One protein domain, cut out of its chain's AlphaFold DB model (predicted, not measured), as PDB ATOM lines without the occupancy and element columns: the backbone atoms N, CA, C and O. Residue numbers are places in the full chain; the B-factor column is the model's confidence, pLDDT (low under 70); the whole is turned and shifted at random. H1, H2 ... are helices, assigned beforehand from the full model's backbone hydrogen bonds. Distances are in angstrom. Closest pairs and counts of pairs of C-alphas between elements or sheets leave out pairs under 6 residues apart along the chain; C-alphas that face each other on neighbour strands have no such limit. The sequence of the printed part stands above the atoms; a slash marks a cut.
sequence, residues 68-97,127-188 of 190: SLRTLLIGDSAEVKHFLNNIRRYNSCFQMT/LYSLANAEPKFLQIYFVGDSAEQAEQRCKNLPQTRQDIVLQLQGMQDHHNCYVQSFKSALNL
ATOM      1  N   SER A  68      19.214  10.121  20.118       91.19
ATOM      2  CA  SER A  68      20.370  10.908  20.546       91.19
ATOM      3  C   SER A  68      20.983  11.739  19.420       91.19
ATOM      4  O   SER A  68      21.260  12.921  19.602       91.19
ATOM      5  N   LEU A  69      21.169  11.145  18.238       94.69
ATOM      6  CA  LEU A  69      21.689  11.856  17.073       94.69
ATOM      7  C   LEU A  69      20.603  12.719  16.430       94.69
ATOM      8  O   LEU A  69      20.892  13.827  15.987       94.69
ATOM      9  N   ARG A  70      19.351  12.252  16.410       94.56
ATOM     10  CA  ARG A  70      18.222  13.005  15.854       94.56
ATOM     11  C   ARG A  70      18.043  14.355  16.548       94.56
ATOM     12  O   ARG A  70      17.943  15.377  15.869       94.56
ATOM     13  N   THR A  71      18.068  14.371  17.881       94.88
ATOM     14  CA  THR A  71      17.969  15.604  18.676       94.88
ATOM     15  C   THR A  71      19.127  16.553  18.365       94.88
ATOM     16  O   THR A  71      18.895  17.738  18.132       94.88
ATOM     17  N   LEU A  72      20.355  16.029  18.273       96.06
ATOM     18  CA  LEU A  72      21.554  16.804  17.939       96.06
ATOM     19  C   LEU A  72      21.557  17.364  16.505       96.06
ATOM     20  O   LEU A  72      22.240  18.349  16.245       96.06
ATOM     21  N   LEU A  73      20.814  16.758  15.574       94.62
ATOM     22  CA  LEU A  73      20.742  17.205  14.179       94.62
ATOM     23  C   LEU A  73      19.613  18.205  13.905       94.62
ATOM     24  O   LEU A  73      19.767  19.045  13.022       94.62
ATOM     25  N   ILE A  74      18.481  18.091  14.607       93.06
ATOM     26  CA  ILE A  74      17.235  18.801  14.251       93.06
ATOM     27  C   ILE A  74      16.784  19.793  15.337       93.06
ATOM     28  O   ILE A  74      15.977  20.678  15.060       93.06
ATOM     29  N   GLY A  75      17.272  19.674  16.575       90.00
ATOM     30  CA  GLY A  75      16.868  20.569  17.661       90.00
ATOM     31  C   GLY A  75      17.374  22.014  17.512       90.00
ATOM     32  O   GLY A  75      18.128  22.345  16.602       90.00
ATOM     33  N   ASP A  76      16.982  22.887  18.446       92.88
ATOM     34  CA  ASP A  76      17.354  24.321  18.442       92.88
ATOM     35  C   ASP A  76      18.013  24.792  19.759       92.88
ATOM     36  O   ASP A  76      18.255  25.982  20.001       92.88
ATOM     37  N   SER A  77      18.340  23.848  20.646       95.19
ATOM     38  CA  SER A  77      18.983  24.164  21.920       95.19
ATOM     39  C   SER A  77      20.409  24.705  21.719       95.19
ATOM     40  O   SER A  77      21.048  24.517  20.678       95.19
ATOM     41  N   ALA A  78      20.951  25.369  22.744       95.88
ATOM     42  CA  ALA A  78      22.345  25.821  22.735       95.88
ATOM     43  C   ALA A  78      23.337  24.654  22.565       95.88
ATOM     44  O   ALA A  78      24.395  24.811  21.957       95.88
ATOM     45  N   GLU A  79      22.979  23.477  23.076       95.06
ATOM     46  CA  GLU A  79      23.732  22.237  22.903       95.06
ATOM     47  C   GLU A  79      23.770  21.799  21.435       95.06
ATOM     48  O   GLU A  79      24.852  21.545  20.910       95.06
ATOM     49  N   VAL A  80      22.624  21.815  20.746       96.38
ATOM     50  CA  VAL A  80      22.529  21.481  19.316       96.38
ATOM     51  C   VAL A  80      23.350  22.452  18.474       96.38
ATOM     52  O   VAL A  80      24.163  22.034  17.653       96.38
ATOM     53  N   LYS A  81      23.228  23.758  18.731       96.94
ATOM     54  CA  LYS A  81      24.039  24.784  18.053       96.94
ATOM     55  C   LYS A  81      25.532  24.548  18.267       96.94
ATOM     56  O   LYS A  81      26.317  24.626  17.322       96.94
ATOM     57  N   HIS A  82      25.935  24.220  19.493       97.38
ATOM     58  CA  HIS A  82      27.319  23.878  19.800       97.38
ATOM     59  C   HIS A  82      27.781  22.614  19.054       97.38
ATOM     60  O   HIS A  82      28.879  22.619  18.491       97.38
ATOM     61  N   PHE A  83      26.961  21.559  19.032       97.62
ATOM     62  CA  PHE A  83      27.246  20.322  18.308       97.62
ATOM     63  C   PHE A  83      27.424  20.577  16.815       97.62
ATOM     64  O   PHE A  83      28.470  20.232  16.273       97.62
ATOM     65  N   LEU A  84      26.464  21.239  16.164       96.44
ATOM     66  CA  LEU A  84      26.496  21.518  14.727       96.44
ATOM     67  C   LEU A  84      27.713  22.368  14.338       96.44
ATOM     68  O   LEU A  84      28.421  22.033  13.386       96.44
ATOM     69  N   ASN A  85      28.036  23.396  15.129       96.50
ATOM     70  CA  ASN A  85      29.227  24.224  14.914       96.50
ATOM     71  C   ASN A  85      30.542  23.432  15.042       96.50
ATOM     72  O   ASN A  85      31.545  23.796  14.429       96.50
ATOM     73  N   ASN A  86      30.549  22.338  15.810       97.06
ATOM     74  CA  ASN A  86      31.727  21.505  16.065       97.06
ATOM     75  C   ASN A  86      31.591  20.074  15.510       97.06
ATOM     76  O   ASN A  86      32.380  19.203  15.875       97.06
ATOM     77  N   ILE A  87      30.642  19.810  14.602       96.31
ATOM     78  CA  ILE A  87      30.240  18.445  14.208       96.31
ATOM     79  C   ILE A  87      31.404  17.614  13.666       96.31
ATOM     80  O   ILE A  87      31.526  16.425  13.953       96.31
ATOM     81  N   ARG A  88      32.335  18.249  12.943       94.56
ATOM     82  CA  ARG A  88      33.534  17.572  12.430       94.56
ATOM     83  C   ARG A  88      34.421  17.051  13.558       94.56
ATOM     84  O   ARG A  88      35.002  15.984  13.412       94.56
ATOM     85  N   ARG A  89      34.513  17.773  14.680       95.38
ATOM     86  CA  ARG A  89      35.282  17.336  15.852       95.38
ATOM     87  C   ARG A  89      34.601  16.166  16.538       95.38
ATOM     88  O   ARG A  89      35.270  15.182  16.811       95.38
ATOM     89  N   TYR A  90      33.281  16.226  16.718       96.25
ATOM     90  CA  TYR A  90      32.525  15.091  17.253       96.25
ATOM     91  C   TYR A  90      32.665  13.844  16.374       96.25
ATOM     92  O   TYR A  90      32.944  12.771  16.896       96.25
ATOM     93  N   ASN A  91      32.597  13.972  15.047       93.19
ATOM     94  CA  ASN A  91      32.864  12.850  14.140       93.19
ATOM     95  C   ASN A  91      34.298  12.319  14.296       93.19
ATOM     96  O   ASN A  91      34.513  11.108  14.339       93.19
ATOM     97  N   SER A  92      35.279  13.215  14.433       91.50
ATOM     98  CA  SER A  92      36.674  12.840  14.667       91.50
ATOM     99  C   SER A  92      36.903  12.157  16.018       91.50
ATOM    100  O   SER A  92      37.771  11.290  16.099       91.50
ATOM    101  N   CYS A  93      36.105  12.459  17.054       93.25
ATOM    102  CA  CYS A  93      36.197  11.786  18.354       93.25
ATOM    103  C   CYS A  93      36.049  10.272  18.216       93.25
ATOM    104  O   CYS A  93      36.668   9.554  18.990       93.25
ATOM    105  N   PHE A  94      35.263   9.786  17.250       91.50
ATOM    106  CA  PHE A  94      34.926   8.369  17.096       91.50
ATOM    107  C   PHE A  94      35.624   7.677  15.918       91.50
ATOM    108  O   PHE A  94      35.311   6.524  15.619       91.50
ATOM    109  N   GLN A  95      36.588   8.336  15.268       85.31
ATOM    110  CA  GLN A  95      37.354   7.740  14.172       85.31
ATOM    111  C   GLN A  95      38.167   6.526  14.643       85.31
ATOM    112  O   GLN A  95      38.998   6.621  15.547       85.31
ATOM    113  N   MET A  96      37.952   5.385  13.986       79.44
ATOM    114  CA  MET A  96      38.690   4.139  14.241       79.44
ATOM    115  C   MET A  96      39.856   3.918  13.275       79.44
ATOM    116  O   MET A  96      40.782   3.168  13.568       79.44
ATOM    117  N   THR A  97      39.833   4.566  12.115       76.06
ATOM    118  CA  THR A  97      40.823   4.369  11.055       76.06
ATOM    119  C   THR A  97      41.427   5.697  10.656       76.06
ATOM    120  O   THR A  97      40.705   6.680  10.490       76.06
ATOM    121  N   LEU A 127      46.431  -1.291  18.739       78.69
ATOM    122  CA  LEU A 127      45.280  -1.342  19.653       78.69
ATOM    123  C   LEU A 127      45.618  -0.749  21.024       78.69
ATOM    124  O   LEU A 127      44.793  -0.068  21.625       78.69
ATOM    125  N   TYR A 128      46.855  -0.951  21.476       79.50
ATOM    126  CA  TYR A 128      47.355  -0.419  22.736       79.50
ATOM    127  C   TYR A 128      48.227   0.808  22.495       79.50
ATOM    128  O   TYR A 128      48.967   0.880  21.503       79.50
ATOM    129  N   SER A 129      48.153   1.773  23.408       79.38
ATOM    130  CA  SER A 129      49.132   2.849  23.449       79.38
ATOM    131  C   SER A 129      50.499   2.298  23.871       79.38
ATOM    132  O   SER A 129      50.607   1.284  24.562       79.38
ATOM    133  N   LEU A 130      51.566   2.951  23.411       81.31
ATOM    134  CA  LEU A 130      52.912   2.670  23.909       81.31
ATOM    135  C   LEU A 130      53.001   3.049  25.394       81.31
ATOM    136  O   LEU A 130      52.230   3.884  25.871       81.31
ATOM    137  N   ALA A 131      53.966   2.476  26.113       76.88
ATOM    138  CA  ALA A 131      54.223   2.856  27.500       76.88
ATOM    139  C   ALA A 131      54.384   4.385  27.615       76.88
ATOM    140  O   ALA A 131      55.158   4.987  26.871       76.88
ATOM    141  N   ASN A 132      53.632   5.001  28.533       81.50
ATOM    142  CA  ASN A 132      53.565   6.452  28.768       81.50
ATOM    143  C   ASN A 132      52.968   7.296  27.624       81.50
ATOM    144  O   ASN A 132      53.057   8.524  27.662       81.50
ATOM    145  N   ALA A 133      52.354   6.678  26.611       85.81
ATOM    146  CA  ALA A 133      51.639   7.396  25.563       85.81
ATOM    147  C   ALA A 133      50.137   7.476  25.862       85.81
ATOM    148  O   ALA A 133      49.487   6.492  26.218       85.81
ATOM    149  N   GLU A 134      49.583   8.662  25.638       87.81
ATOM    150  CA  GLU A 134      48.150   8.927  25.726       87.81
ATOM    151  C   GLU A 134      47.378   8.168  24.632       87.81
ATOM    152  O   GLU A 134      47.754   8.267  23.456       87.81
ATOM    153  N   PRO A 135      46.289   7.456  24.974       88.44
ATOM    154  CA  PRO A 135      45.459   6.752  24.002       88.44
ATOM    155  C   PRO A 135      44.832   7.707  22.982       88.44
ATOM    156  O   PRO A 135      44.292   8.762  23.339       88.44
ATOM    157  N   LYS A 136      44.876   7.326  21.700       86.06
ATOM    158  CA  LYS A 136      44.308   8.099  20.582       86.06
ATOM    159  C   LYS A 136      43.511   7.228  19.614       86.06
ATOM    160  O   LYS A 136      43.822   6.056  19.403       86.06
ATOM    161  N   PHE A 137      42.519   7.835  18.963       84.94
ATOM    162  CA  PHE A 137      41.696   7.199  17.927       84.94
ATOM    163  C   PHE A 137      41.066   5.883  18.422       84.94
ATOM    164  O   PHE A 137      40.378   5.868  19.444       84.94
ATOM    165  N   LEU A 138      41.335   4.773  17.729       86.31
ATOM    166  CA  LEU A 138      40.865   3.436  18.076       86.31
ATOM    167  C   LEU A 138      41.317   2.964  19.466       86.31
ATOM    168  O   LEU A 138      40.587   2.214  20.102       86.31
ATOM    169  N   GLN A 139      42.468   3.437  19.963       87.31
ATOM    170  CA  GLN A 139      43.009   3.037  21.270       87.31
ATOM    171  C   GLN A 139      42.074   3.421  22.413       87.31
ATOM    172  O   GLN A 139      42.036   2.758  23.442       87.31
ATOM    173  N   ILE A 140      41.283   4.480  22.216       90.81
ATOM    174  CA  ILE A 140      40.367   4.983  23.236       90.81
ATOM    175  C   ILE A 140      39.260   3.964  23.529       90.81
ATOM    176  O   ILE A 140      38.751   3.931  24.633       90.81
ATOM    177  N   TYR A 141      38.911   3.075  22.597       88.50
ATOM    178  CA  TYR A 141      37.924   2.025  22.873       88.50
ATOM    179  C   TYR A 141      38.436   0.945  23.846       88.50
ATOM    180  O   TYR A 141      37.638   0.128  24.306       88.50
ATOM    181  N   PHE A 142      39.739   0.940  24.149       84.19
ATOM    182  CA  PHE A 142      40.432  -0.086  24.932       84.19
ATOM    183  C   PHE A 142      40.955   0.403  26.281       84.19
ATOM    184  O   PHE A 142      41.649  -0.342  26.970       84.19
ATOM    185  N   VAL A 143      40.663   1.648  26.649       82.94
ATOM    186  CA  VAL A 143      41.118   2.221  27.915       82.94
ATOM    187  C   VAL A 143      39.938   2.506  28.811       82.94
ATOM    188  O   VAL A 143      38.923   3.020  28.344       82.94
ATOM    189  N   GLY A 144      40.108   2.173  30.085       85.81
ATOM    190  CA  GLY A 144      39.231   2.651  31.131       85.81
ATOM    191  C   GLY A 144      37.761   2.269  31.007       85.81
ATOM    192  O   GLY A 144      37.377   1.363  30.260       85.81
ATOM    193  N   ASP A 145      36.936   2.996  31.748       91.06
ATOM    194  CA  ASP A 145      35.482   2.960  31.618       91.06
ATOM    195  C   ASP A 145      34.951   3.985  30.595       91.06
ATOM    196  O   ASP A 145      35.687   4.771  29.999       91.06
ATOM    197  N   SER A 146      33.634   3.996  30.370       92.12
ATOM    198  CA  SER A 146      33.013   4.909  29.400       92.12
ATOM    199  C   SER A 146      33.281   6.396  29.690       92.12
ATOM    200  O   SER A 146      33.330   7.190  28.745       92.12
ATOM    201  N   ALA A 147      33.423   6.792  30.957       94.94
ATOM    202  CA  ALA A 147      33.668   8.178  31.342       94.94
ATOM    203  C   ALA A 147      35.113   8.585  31.035       94.94
ATOM    204  O   ALA A 147      35.323   9.632  30.415       94.94
ATOM    205  N   GLU A 148      36.074   7.719  31.360       94.44
ATOM    206  CA  GLU A 148      37.495   7.900  31.037       94.44
ATOM    207  C   GLU A 148      37.713   7.966  29.516       94.44
ATOM    208  O   GLU A 148      38.451   8.816  29.013       94.44
ATOM    209  N   GLN A 149      36.997   7.140  28.743       94.12
ATOM    210  CA  GLN A 149      37.016   7.206  27.276       94.12
ATOM    211  C   GLN A 149      36.522   8.556  26.752       94.12
ATOM    212  O   GLN A 149      37.136   9.140  25.856       94.12
ATOM    213  N   ALA A 150      35.412   9.060  27.293       95.69
ATOM    214  CA  ALA A 150      34.854  10.342  26.879       95.69
ATOM    215  C   ALA A 150      35.783  11.507  27.243       95.69
ATOM    216  O   ALA A 150      36.014  12.384  26.408       95.69
ATOM    217  N   GLU A 151      36.371  11.484  28.442       95.31
ATOM    218  CA  GLU A 151      37.376  12.460  28.867       95.31
ATOM    219  C   GLU A 151      38.579  12.455  27.918       95.31
ATOM    220  O   GLU A 151      38.978  13.503  27.404       95.31
ATOM    221  N   GLN A 152      39.092  11.268  27.580       95.00
ATOM    222  CA  GLN A 152      40.213  11.127  26.658       95.00
ATOM    223  C   GLN A 152      39.884  11.648  25.249       95.00
ATOM    224  O   GLN A 152      40.728  12.277  24.602       95.00
ATOM    225  N   ARG A 153      38.656  11.433  24.750       95.06
ATOM    226  CA  ARG A 153      38.201  12.010  23.468       95.06
ATOM    227  C   ARG A 153      38.176  13.538  23.529       95.06
ATOM    228  O   ARG A 153      38.681  14.174  22.604       95.06
ATOM    229  N   CYS A 154      37.670  14.120  24.615       95.44
ATOM    230  CA  CYS A 154      37.640  15.572  24.804       95.44
ATOM    231  C   CYS A 154      39.036  16.190  24.950       95.44
ATOM    232  O   CYS A 154      39.293  17.265  24.406       95.44
ATOM    233  N   LYS A 155      39.963  15.491  25.611       94.75
ATOM    234  CA  LYS A 155      41.377  15.880  25.698       94.75
ATOM    235  C   LYS A 155      42.049  15.872  24.324       94.75
ATOM    236  O   LYS A 155      42.775  16.805  23.986       94.75
ATOM    237  N   ASN A 156      41.782  14.846  23.515       92.56
ATOM    238  CA  ASN A 156      42.333  14.725  22.164       92.56
ATOM    239  C   ASN A 156      41.745  15.750  21.185       92.56
ATOM    240  O   ASN A 156      42.463  16.214  20.300       92.56
ATOM    241  N   LEU A 157      40.464  16.104  21.332       94.12
ATOM    242  CA  LEU A 157      39.773  17.088  20.499       94.12
ATOM    243  C   LEU A 157      39.134  18.184  21.360       94.12
ATOM    244  O   LEU A 157      37.954  18.086  21.716       94.12
ATOM    245  N   PRO A 158      39.890  19.265  21.640       91.50
ATOM    246  CA  PRO A 158      39.393  20.402  22.403       91.50
ATOM    247  C   PRO A 158      38.109  20.988  21.806       91.50
ATOM    248  O   PRO A 158      37.825  20.822  20.618       91.50
ATOM    249  N   GLN A 159      37.355  21.744  22.606       93.69
ATOM    250  CA  GLN A 159      36.071  22.362  22.223       93.69
ATOM    251  C   GLN A 159      34.931  21.365  21.953       93.69
ATOM    252  O   GLN A 159      33.874  21.767  21.472       93.69
ATOM    253  N   THR A 160      35.121  20.090  22.287       96.56
ATOM    254  CA  THR A 160      34.026  19.129  22.441       96.56
ATOM    255  C   THR A 160      33.564  19.108  23.896       96.56
ATOM    256  O   THR A 160      34.345  19.397  24.805       96.56
ATOM    257  N   ARG A 161      32.286  18.799  24.126       97.06
ATOM    258  CA  ARG A 161      31.713  18.642  25.463       97.06
ATOM    259  C   ARG A 161      31.534  17.164  25.789       97.06
ATOM    260  O   ARG A 161      31.089  16.385  24.945       97.06
ATOM    261  N   GLN A 162      31.878  16.799  27.018       96.38
ATOM    262  CA  GLN A 162      31.898  15.409  27.466       96.38
ATOM    263  C   GLN A 162      30.502  14.777  27.506       96.38
ATOM    264  O   GLN A 162      30.369  13.603  27.185       96.38
ATOM    265  N   ASP A 163      29.462  15.546  27.831       96.00
ATOM    266  CA  ASP A 163      28.067  15.091  27.834       96.00
ATOM    267  C   ASP A 163      27.608  14.627  26.444       96.00
ATOM    268  O   ASP A 163      27.105  13.513  26.296       96.00
ATOM    269  N   ILE A 164      27.890  15.419  25.406       97.00
ATOM    270  CA  ILE A 164      27.579  15.066  24.013       97.00
ATOM    271  C   ILE A 164      28.408  13.853  23.566       97.00
ATOM    272  O   ILE A 164      27.899  12.950  22.898       97.00
ATOM    273  N   VAL A 165      29.690  13.795  23.945       97.19
ATOM    274  CA  VAL A 165      30.545  12.637  23.640       97.19
ATOM    275  C   VAL A 165      30.001  11.366  24.295       97.19
ATOM    276  O   VAL A 165      29.923  10.340  23.625       97.19
ATOM    277  N   LEU A 166      29.581  11.416  25.559       96.69
ATOM    278  CA  LEU A 166      28.981  10.274  26.253       96.69
ATOM    279  C   LEU A 166      27.685   9.822  25.581       96.69
ATOM    280  O   LEU A 166      27.498   8.626  25.359       96.69
ATOM    281  N   GLN A 167      26.825  10.765  25.196       96.12
ATOM    282  CA  GLN A 167      25.575  10.468  24.503       96.12
ATOM    283  C   GLN A 167      25.826   9.752  23.164       96.12
ATOM    284  O   GLN A 167      25.218   8.718  22.877       96.12
ATOM    285  N   LEU A 168      26.761  10.262  22.355       96.25
ATOM    286  CA  LEU A 168      27.138   9.658  21.075       96.25
ATOM    287  C   LEU A 168      27.857   8.315  21.253       96.25
ATOM    288  O   LEU A 168      27.653   7.406  20.449       96.25
ATOM    289  N   GLN A 169      28.675   8.171  22.297       95.31
ATOM    290  CA  GLN A 169      29.349   6.914  22.615       95.31
ATOM    291  C   GLN A 169      28.335   5.836  22.993       95.31
ATOM    292  O   GLN A 169      28.350   4.760  22.401       95.31
ATOM    293  N   GLY A 170      27.404   6.154  23.896       95.00
ATOM    294  CA  GLY A 170      26.320   5.254  24.274       95.00
ATOM    295  C   GLY A 170      25.488   4.838  23.064       95.00
ATOM    296  O   GLY A 170      25.242   3.652  22.865       95.00
ATOM    297  N   MET A 171      25.132   5.784  22.192       95.81
ATOM    298  CA  MET A 171      24.438   5.477  20.940       95.81
ATOM    299  C   MET A 171      25.216   4.479  20.073       95.81
ATOM    300  O   MET A 171      24.639   3.517  19.568       95.81
ATOM    301  N   GLN A 172      26.515   4.701  19.880       93.81
ATOM    302  CA  GLN A 172      27.336   3.811  19.066       93.81
ATOM    303  C   GLN A 172      27.472   2.422  19.684       93.81
ATOM    304  O   GLN A 172      27.369   1.434  18.964       93.81
ATOM    305  N   ASP A 173      27.612   2.328  21.000       91.69
ATOM    306  CA  ASP A 173      27.680   1.042  21.688       91.69
ATOM    307  C   ASP A 173      26.391   0.218  21.514       91.69
ATOM    308  O   ASP A 173      26.451  -1.004  21.368       91.69
ATOM    309  N   HIS A 174      25.225   0.872  21.449       92.50
ATOM    310  CA  HIS A 174      23.933   0.196  21.287       92.50
ATOM    311  C   HIS A 174      23.568  -0.115  19.828       92.50
ATOM    312  O   HIS A 174      22.935  -1.136  19.566       92.50
ATOM    313  N   HIS A 175      23.948   0.745  18.877       92.19
ATOM    314  CA  HIS A 175      23.446   0.671  17.499       92.19
ATOM    315  C   HIS A 175      24.512   0.359  16.440       92.19
ATOM    316  O   HIS A 175      24.164  -0.077  15.343       92.19
ATOM    317  N   ASN A 176      25.799   0.586  16.717       91.69
ATOM    318  CA  ASN A 176      26.859   0.383  15.733       91.69
ATOM    319  C   ASN A 176      27.444  -1.033  15.856       91.69
ATOM    320  O   ASN A 176      28.275  -1.315  16.720       91.69
ATOM    321  N   CYS A 177      27.045  -1.921  14.942       91.19
ATOM    322  CA  CYS A 177      27.497  -3.315  14.915       91.19
ATOM    323  C   CYS A 177      29.024  -3.463  14.792       91.19
ATOM    324  O   CYS A 177      29.588  -4.434  15.299       91.19
ATOM    325  N   TYR A 178      29.717  -2.500  14.176       88.38
ATOM    326  CA  TYR A 178      31.177  -2.508  14.094       88.38
ATOM    327  C   TYR A 178      31.810  -2.196  15.445       88.38
ATOM    328  O   TYR A 178      32.746  -2.882  15.840       88.38
ATOM    329  N   VAL A 179      31.274  -1.218  16.183       89.56
ATOM    330  CA  VAL A 179      31.729  -0.901  17.549       89.56
ATOM    331  C   VAL A 179      31.511  -2.099  18.464       89.56
ATOM    332  O   VAL A 179      32.423  -2.482  19.193       89.56
ATOM    333  N   GLN A 180      30.350  -2.749  18.369       89.44
ATOM    334  CA  GLN A 180      30.042  -3.960  19.133       89.44
ATOM    335  C   GLN A 180      30.988  -5.112  18.794       89.44
ATOM    336  O   GLN A 180      31.531  -5.745  19.697       89.44
ATOM    337  N   SER A 181      31.234  -5.357  17.505       87.44
ATOM    338  CA  SER A 181      32.169  -6.396  17.054       87.44
ATOM    339  C   SER A 181      33.593  -6.103  17.534       87.44
ATOM    340  O   SER A 181      34.276  -6.988  18.043       87.44
ATOM    341  N   PHE A 182      34.018  -4.843  17.438       82.81
ATOM    342  CA  PHE A 182      35.347  -4.389  17.837       82.81
ATOM    343  C   PHE A 182      35.569  -4.494  19.349       82.81
ATOM    344  O   PHE A 182      36.603  -4.993  19.784       82.81
ATOM    345  N   LYS A 183      34.571  -4.107  20.155       80.88
ATOM    346  CA  LYS A 183      34.593  -4.297  21.611       80.88
ATOM    347  C   LYS A 183      34.498  -5.776  22.000       80.88
ATOM    348  O   LYS A 183      35.151  -6.190  22.946       80.88
ATOM    349  N   SER A 184      33.749  -6.598  21.265       81.50
ATOM    350  CA  SER A 184      33.621  -8.036  21.564       81.50
ATOM    351  C   SER A 184      34.911  -8.811  21.310       81.50
ATOM    352  O   SER A 184      35.197  -9.763  22.036       81.50
ATOM    353  N   ALA A 185      35.728  -8.380  20.343       71.31
ATOM    354  CA  ALA A 185      37.046  -8.960  20.104       71.31
ATOM    355  C   ALA A 185      37.977  -8.877  21.335       71.31
ATOM    356  O   ALA A 185      38.889  -9.687  21.446       71.31
ATOM    357  N   LEU A 186      37.722  -7.969  22.289       65.19
ATOM    358  CA  LEU A 186      38.454  -7.892  23.565       65.19
ATOM    359  C   LEU A 186      38.125  -9.020  24.538       65.19
ATOM    360  O   LEU A 186      38.968  -9.400  25.347       65.19
ATOM    361  N   ASN A 187      36.895  -9.530  24.492       61.22
ATOM    362  CA  ASN A 187      36.457 -10.598  25.390       61.22
ATOM    363  C   ASN A 187      37.021 -11.959  24.963       61.22
ATOM    364  O   ASN A 187      37.045 -12.901  25.755       61.22
ATOM    365  N   LEU A 188      37.511 -12.050  23.725       56.69
ATOM    366  CA  LEU A 188      38.287 -13.170  23.221       56.69
ATOM    367  C   LEU A 188      39.745 -12.972  23.653       56.69
ATOM    368  O   LEU A 188      40.585 -12.510  22.887       56.69
TER     369      LEU A 188
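Overview. This is residues 68 to 97 and 127 to 188 of the 190 residues of an uncharacterized protein of Araneus ventricosus (UniProt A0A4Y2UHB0). Two helices packed together at a steep tilt, the long H6 and H5, make the core of a small all-helix domain; H1 and H2 form a corner at one end, with H1 packed on H6, and H4 folds back on H5 towards the other end. H3 runs from H2 towards H4 and H5, and H7 turns off the far end of H6. The printed part has 92 residues with seven named helices, H1 to H7 in order along the chain, and no named strand. It is compact, with a radius of gyration of the C-alphas of 13.5 A, yet only just elongated, spanning 42 by 28 by 21 A.

Arrangement. Start at H1, residues 68 to 74, which touches H2, residues 78 to 85, about perpendicular at 80 degrees; their closest C-alphas, those of Leu 72 and Val 80, are 5.0 A apart. H1 also touches H6, residues 162 to 175, which touches H1 with residues 167 to 171 alone: the closest C-alphas, those of Ser 68 and Gln 167, are 6.6 A apart. Next, H3, residues 87 to 93, only just touches H5, residues 146 to 156, with 3 pairs of C-alphas within 8 A, the closest being Cys 93 and Arg 153 at 5.5 A. Beyond the cut, H4, residues 137 to 142, forms a helical hairpin with H5, at a shallow tilt of 22 degrees, opposite ways; the closest C-alphas, Ile 140 and Gln 149, are 5.7 A apart. H5 and H6, the two hubs, touch at a steep tilt of 58 degrees, opposite ways, with the C-alphas of Ala 150 and Val 165 closest at 5.9 A. H7, residues 177 to 184, touches H6 only at the corner, where the C-alphas of Asp 173 and Gln 180 are closest at 6.1 A. H1 and H7 are apart. Every O i to N i+4 pair is within hydrogen-bond range in H1, H2, H3, H5, H6 and H7; in H4 it is 0 of 2, beside 3 of 3 O i to N i+3 pairs.

Along the chain. Find C-alpha 68 at (20.370, 10.908, 20.546), where H1 begins and runs 10.6 A. H2 follows with 10.5 A, H3 with 9.8 A and H4 with 10.2 A. H5 measures 15.3 A. Look for C-alpha 162 at (31.898, 15.409, 27.466); from there H6 runs 19.7 A. H7 runs 10.2 A to C-alpha 184 at (33.621, -8.036, 21.564).

Size, cuts and confidence. The two C-alphas farthest apart are those of Asp 76 and Ala 131, at 43.6 A. Residues 98 to 126 are not printed, and C-alphas 97 and 127 are 11.2 A apart across this cut, in the link from H3 to H4. The links printed whole are tight. Mean pLDDT of the printed part is 90.1, with residues 186 to 188 under 70.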